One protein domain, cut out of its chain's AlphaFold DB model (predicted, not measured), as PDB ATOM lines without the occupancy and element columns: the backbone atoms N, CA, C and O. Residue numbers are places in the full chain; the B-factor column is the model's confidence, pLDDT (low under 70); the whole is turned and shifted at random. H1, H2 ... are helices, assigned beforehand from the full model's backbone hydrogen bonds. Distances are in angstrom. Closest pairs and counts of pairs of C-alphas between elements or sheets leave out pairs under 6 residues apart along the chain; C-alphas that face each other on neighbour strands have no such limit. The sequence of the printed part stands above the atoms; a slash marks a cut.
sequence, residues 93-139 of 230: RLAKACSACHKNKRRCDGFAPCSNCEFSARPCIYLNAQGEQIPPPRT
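Overview. This is residues 93 to 139 of the 230 residues of the protein "Zn(2)-C6 fungal-type domain-containing protein" of Trichosporon asahii var. asahii (strain ATCC 90039 / CBS 2479 / JCM 2466 / KCTC 7840 / NBRC 103889/ NCYC 2677 / UAMH 7654) (UniProt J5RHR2). This small domain has little regular structure: a mostly looped chain holds two short helices, H1 and then H2, with a wide loop of chain joining them. After H2, residues 120 to 139 run back across the domain, turn near Gln 130 and fold back. The printed part has 47 residues, 10 of them in the two named helices, with no named strand; the class is all helix. It is compact, with a radius of gyration of the C-alphas of 9.6 A and spans of 27 by 22 by 21 A.

Along the chain. H1 is residues 99 to 103, 6.1 A long, beginning at C-alpha 99 (402.933, 438.011, 371.279). H2 is residues 115 to 119, 6.3 A long, ending at C-alpha 119 (388.010, 442.070, 370.246).

Arrangement. H1 and H2 only just touch, with 3 pairs of C-alphas within 8 A; the closest C-alphas, of Ala 100 and Cys 117, are 7.3 A apart. In H1 and H2 every O i to N i+4 pair is within hydrogen-bond range.

Size, cuts and confidence. The C-alphas farthest apart, of Phe 119 and Gln 130, are 27.9 A apart. The printed part has no cut. The link from H1 to H2 is long, 11 residues. Mean pLDDT of the printed part is 82.7; residue 93 and residues 130 to 139 are under 70.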
ATOM      1  N   ARG A  93     403.006 448.477 385.462       69.25
ATOM      2  CA  ARG A  93     403.313 448.323 384.035       69.25
ATOM      3  C   ARG A  93     403.820 446.899 383.842       69.25
ATOM      4  O   ARG A  93     404.718 446.465 384.563       69.25
ATOM      5  N   LEU A  94     403.193 446.162 382.936       71.00
ATOM      6  CA  LEU A  94     403.625 444.807 382.631       71.00
ATOM      7  C   LEU A  94     404.989 444.890 381.961       71.00
ATOM      8  O   LEU A  94     405.178 445.683 381.041       71.00
ATOM      9  N   ALA A  95     405.924 444.068 382.425       75.94
ATOM     10  CA  ALA A  95     407.250 443.976 381.828       75.94
ATOM     11  C   ALA A  95     407.211 443.327 380.432       75.94
ATOM     12  O   ALA A  95     408.130 443.524 379.643       75.94
ATOM     13  N   LYS A  96     406.147 442.569 380.109       84.44
ATOM     14  CA  LYS A  96     406.008 441.844 378.844       84.44
ATOM     15  C   LYS A  96     404.576 441.893 378.304       84.44
ATOM     16  O   LYS A  96     403.619 441.634 379.031       84.44
ATOM     17  N   ALA A  97     404.441 442.239 377.025       91.75
ATOM     18  CA  ALA A  97     403.189 442.161 376.274       91.75
ATOM     19  C   ALA A  97     402.984 440.747 375.705       91.75
ATOM     20  O   ALA A  97     403.951 440.011 375.510       91.75
ATOM     21  N   CYS A  98     401.737 440.372 375.396       91.81
ATOM     22  CA  CYS A  98     401.480 439.141 374.651       91.81
ATOM     23  C   CYS A  98     402.064 439.239 373.233       91.81
ATOM     24  O   CYS A  98     402.268 440.334 372.698       91.81
ATOM     25  N   SER A  99     402.310 438.090 372.605       91.88
ATOM     26  CA  SER A  99     402.933 438.011 371.279       91.88
ATOM     27  C   SER A  99     402.135 438.756 370.199       91.88
ATOM     28  O   SER A  99     402.729 439.441 369.369       91.88
ATOM     29  N   ALA A 100     400.800 438.707 370.242       92.88
ATOM     30  CA  ALA A 100     399.935 439.434 369.313       92.88
ATOM     31  C   ALA A 100     400.037 440.964 369.477       92.88
ATOM     32  O   ALA A 100     400.280 441.670 368.499       92.88
ATOM     33  N   CYS A 101     399.920 441.491 370.704       93.94
ATOM     34  CA  CYS A 101     400.060 442.931 370.959       93.94
ATOM     35  C   CYS A 101     401.475 443.438 370.656       93.94
ATOM     36  O   CYS A 101     401.624 444.552 370.153       93.94
ATOM     37  N   HIS A 102     402.497 442.619 370.922       92.69
ATOM     38  CA  HIS A 102     403.884 442.943 370.603       92.69
ATOM     39  C   HIS A 102     404.092 443.069 369.087       92.69
ATOM     40  O   HIS A 102     404.622 444.077 368.624       92.69
ATOM     41  N   LYS A 103     403.597 442.098 368.302       91.50
ATOM     42  CA  LYS A 103     403.652 442.133 366.828       91.50
ATOM     43  C   LYS A 103     402.902 443.338 366.246       91.50
ATOM     44  O   LYS A 103     403.417 444.003 365.357       91.50
ATOM     45  N   ASN A 104     401.732 443.671 366.792       92.19
ATOM     46  CA  ASN A 104     400.931 444.816 366.342       92.19
ATOM     47  C   ASN A 104     401.414 446.182 366.877       92.19
ATOM     48  O   ASN A 104     400.781 447.192 366.570       92.19
ATOM     49  N   LYS A 105     402.488 446.238 367.682       91.06
ATOM     50  CA  LYS A 105     402.991 447.462 368.340       91.06
ATOM     51  C   LYS A 105     401.897 448.214 369.129       91.06
ATOM     52  O   LYS A 105     401.802 449.439 369.078       91.06
ATOM     53  N   ARG A 106     401.046 447.481 369.863       92.31
ATOM     54  CA  ARG A 106     399.952 448.035 370.695       92.31
ATOM     55  C   ARG A 106     400.184 447.760 372.184       92.31
ATOM     56  O   ARG A 106     400.933 446.861 372.564       92.31
ATOM     57  N   ARG A 107     399.507 448.530 373.044       91.31
ATOM     58  CA  ARG A 107     399.525 448.323 374.503       91.31
ATOM     59  C   ARG A 107     398.831 447.005 374.864       91.31
ATOM     60  O   ARG A 107     397.865 446.611 374.214       91.31
ATOM     61  N   CYS A 108     399.331 446.333 375.896       92.44
ATOM     62  CA  CYS A 108     398.819 445.047 376.358       92.44
ATOM     63  C   CYS A 108     398.344 445.153 377.811       92.44
ATOM     64  O   CYS A 108     399.083 445.663 378.653       92.44
ATOM     65  N   ASP A 109     397.138 444.654 378.100       89.94
ATOM     66  CA  ASP A 109     396.505 444.788 379.423       89.94
ATOM     67  C   ASP A 109     396.974 443.753 380.451       89.94
ATOM     68  O   ASP A 109     396.724 443.922 381.642       89.94
ATOM     69  N   GLY A 110     397.669 442.694 380.019       85.75
ATOM     70  CA  GLY A 110     398.252 441.688 380.922       85.75
ATOM     71  C   GLY A 110     397.307 440.594 381.391       85.75
ATOM     72  O   GLY A 110     397.751 439.685 382.086       85.75
ATOM     73  N   PHE A 111     396.030 440.699 381.040       85.31
ATOM     74  CA  PHE A 111     395.038 439.652 381.237       85.31
ATOM     75  C   PHE A 111     395.043 438.716 380.032       85.31
ATOM     76  O   PHE A 111     395.397 439.133 378.930       85.31
ATOM     77  N   ALA A 112     394.650 437.465 380.235       84.12
ATOM     78  CA  ALA A 112     394.408 436.530 379.147       84.12
ATOM     79  C   ALA A 112     392.940 436.074 379.170       84.12
ATOM     80  O   ALA A 112     392.503 435.566 380.204       84.12
ATOM     81  N   PRO A 113     392.201 436.237 378.059       89.94
ATOM     82  CA  PRO A 113     392.564 437.039 376.883       89.94
ATOM     83  C   PRO A 113     392.698 438.537 377.236       89.94
ATOM     84  O   PRO A 113     391.992 439.042 378.106       89.94
ATOM     85  N   CYS A 114     393.633 439.260 376.603       91.19
ATOM     86  CA  CYS A 114     393.715 440.716 376.779       91.19
ATOM     87  C   CYS A 114     392.636 441.388 375.927       91.19
ATOM     88  O   CYS A 114     392.259 440.835 374.895       91.19
ATOM     89  N   SER A 115     392.179 442.585 376.312       90.69
ATOM     90  CA  SER A 115     391.021 443.225 375.668       90.69
ATOM     91  C   SER A 115     391.183 443.320 374.144       90.69
ATOM     92  O   SER A 115     390.320 442.900 373.387       90.69
ATOM     93  N   ASN A 116     392.357 443.731 373.666       92.31
ATOM     94  CA  ASN A 116     392.640 443.822 372.233       92.31
ATOM     95  C   ASN A 116     392.567 442.471 371.499       92.31
ATOM     96  O   ASN A 116     392.126 442.416 370.349       92.31
ATOM     97  N   CYS A 117     393.026 441.389 372.132       93.44
ATOM     98  CA  CYS A 117     392.963 440.055 371.534       93.44
ATOM     99  C   CYS A 117     391.549 439.473 371.591       93.44
ATOM    100  O   CYS A 117     391.167 438.770 370.660       93.44
ATOM    101  N   GLU A 118     390.785 439.809 372.633       93.00
ATOM    102  CA  GLU A 118     389.365 439.479 372.776       93.00
ATOM    103  C   GLU A 118     388.551 440.095 371.626       93.00
ATOM    104  O   GLU A 118     387.883 439.364 370.901       93.00
ATOM    105  N   PHE A 119     388.709 441.397 371.355       90.12
ATOM    106  CA  PHE A 119     388.010 442.070 370.246       90.12
ATOM    107  C   PHE A 119     388.442 441.590 368.858       90.12
ATOM    108  O   PHE A 119     387.640 441.569 367.931       90.12
ATOM    109  N   SER A 120     389.713 441.223 368.696       92.06
ATOM    110  CA  SER A 120     390.239 440.794 367.394       92.06
ATOM    111  C   SER A 120     390.053 439.294 367.136       92.06
ATOM    112  O   SER A 120     390.460 438.824 366.076       92.06
ATOM    113  N   ALA A 121     389.538 438.536 368.113       88.88
ATOM    114  CA  ALA A 121     389.494 437.071 368.105       88.88
ATOM    115  C   ALA A 121     390.847 436.420 367.733       88.88
ATOM    116  O   ALA A 121     390.909 435.405 367.039       88.88
ATOM    117  N   ARG A 122     391.963 437.023 368.172       89.94
ATOM    118  CA  ARG A 122     393.328 436.530 367.899       89.94
ATOM    119  C   ARG A 122     393.884 435.785 369.115       89.94
ATOM    120  O   ARG A 122     393.572 436.153 370.248       89.94
ATOM    121  N   PRO A 123     394.765 434.787 368.917       90.25
ATOM    122  CA  PRO A 123     395.331 434.021 370.022       90.25
ATOM    123  C   PRO A 123     396.185 434.910 370.938       90.25
ATOM    124  O   PRO A 123     397.204 435.476 370.532       90.25
ATOM    125  N   CYS A 124     395.775 435.025 372.203       91.19
ATOM    126  CA  CYS A 124     396.464 435.820 373.218       91.19
ATOM    127  C   CYS A 124     397.487 434.970 373.983       91.19
ATOM    128  O   CYS A 124     397.220 434.518 375.093       91.19
ATOM    129  N   ILE A 125     398.670 434.768 373.399       88.88
ATOM    130  CA  ILE A 125     399.719 433.921 373.990       88.88
ATOM    131  C   ILE A 125     400.867 434.785 374.518       88.88
ATOM    132  O   ILE A 125     401.450 435.586 373.773       88.88
ATOM    133  N   TYR A 126     401.208 434.604 375.793       88.00
ATOM    134  CA  TYR A 126     402.414 435.154 376.411       88.00
ATOM    135  C   TYR A 126     403.544 434.128 376.293       88.00
ATOM    136  O   TYR A 126     403.481 433.057 376.884       88.00
ATOM    137  N   LEU A 127     404.571 434.462 375.513       85.12
ATOM    138  CA  LEU A 127     405.757 433.620 375.336       85.12
ATOM    139  C   LEU A 127     406.914 434.168 376.170       85.12
ATOM    140  O   LEU A 127     407.118 435.387 376.225       85.12
ATOM    141  N   ASN A 128     407.695 433.289 376.794       78.00
ATOM    142  CA  ASN A 128     408.924 433.666 377.495       78.00
ATOM    143  C   ASN A 128     410.092 433.943 376.531       78.00
ATOM    144  O   ASN A 128     409.938 433.818 375.320       78.00
ATOM    145  N   ALA A 129     411.239 434.413 377.036       72.25
ATOM    146  CA  ALA A 129     412.435 434.603 376.193       72.25
ATOM    147  C   ALA A 129     412.933 433.271 375.590       72.25
ATOM    148  O   ALA A 129     413.561 433.263 374.540       72.25
ATOM    149  N   GLN A 130     412.570 432.162 376.230       69.06
ATOM    150  CA  GLN A 130     412.866 430.784 375.866       69.06
ATOM    151  C   GLN A 130     411.776 430.148 374.979       69.06
ATOM    152  O   GLN A 130     411.844 428.964 374.684       69.06
ATOM    153  N   GLY A 131     410.748 430.901 374.566       61.50
ATOM    154  CA  GLY A 131     409.688 430.400 373.679       61.50
ATOM    155  C   GLY A 131     408.629 429.507 374.341       61.50
ATOM    156  O   GLY A 131     407.635 429.184 373.699       61.50
ATOM    157  N   GLU A 132     408.781 429.165 375.619       68.56
ATOM    158  CA  GLU A 132     407.783 428.387 376.359       68.56
ATOM    159  C   GLU A 132     406.517 429.208 376.662       68.56
ATOM    160  O   GLU A 132     406.579 430.414 376.951       68.56
ATOM    161  N   GLN A 133     405.358 428.541 376.580       64.31
ATOM    162  CA  GLN A 133     404.054 429.108 376.924       64.31
ATOM    163  C   GLN A 133     403.915 429.149 378.446       64.31
ATOM    164  O   GLN A 133     403.746 428.124 379.099       64.31
ATOM    165  N   ILE A 134     403.990 430.346 379.016       65.25
ATOM    166  CA  ILE A 134     403.776 430.544 380.449       65.25
ATOM    167  C   ILE A 134     402.281 430.770 380.673       65.25
ATOM    168  O   ILE A 134     401.675 431.532 379.904       65.25
ATOM    169  N   PRO A 135     401.682 430.215 381.739       61.59
ATOM    170  CA  PRO A 135     400.356 430.634 382.154       61.59
ATOM    171  C   PRO A 135     400.327 432.156 382.398       61.59
ATOM    172  O   PRO A 135     401.279 432.734 382.936       61.59
ATOM    173  N   PRO A 136     399.252 432.834 381.971       59.38
ATOM    174  CA  PRO A 136     399.143 434.280 382.053       59.38
ATOM    175  C   PRO A 136     399.173 434.753 383.516       59.38
ATOM    176  O   PRO A 136     398.531 434.151 384.374       59.38
ATOM    177  N   PRO A 137     399.867 435.867 383.817       60.06
ATOM    178  CA  PRO A 137     400.131 436.311 385.189       60.06
ATOM    179  C   PRO A 137     398.876 436.744 385.964       60.06
ATOM    180  O   PRO A 137     398.948 436.947 387.175       60.06
ATOM    181  N   ARG A 138     397.745 436.935 385.274       59.44
ATOM    182  CA  ARG A 138     396.415 437.131 385.852       59.44
ATOM    183  C   ARG A 138     395.388 436.487 384.929       59.44
ATOM    184  O   ARG A 138     395.107 437.021 383.853       59.44
ATOM    185  N   THR A 139     394.832 435.355 385.340       59.62
ATOM    186  CA  THR A 139     393.551 434.906 384.802       59.62
ATOM    187  C   THR A 139     392.516 435.937 385.226       59.62
ATOM    188  O   THR A 139     392.471 436.353 386.381       59.62
TER     189      THR A 139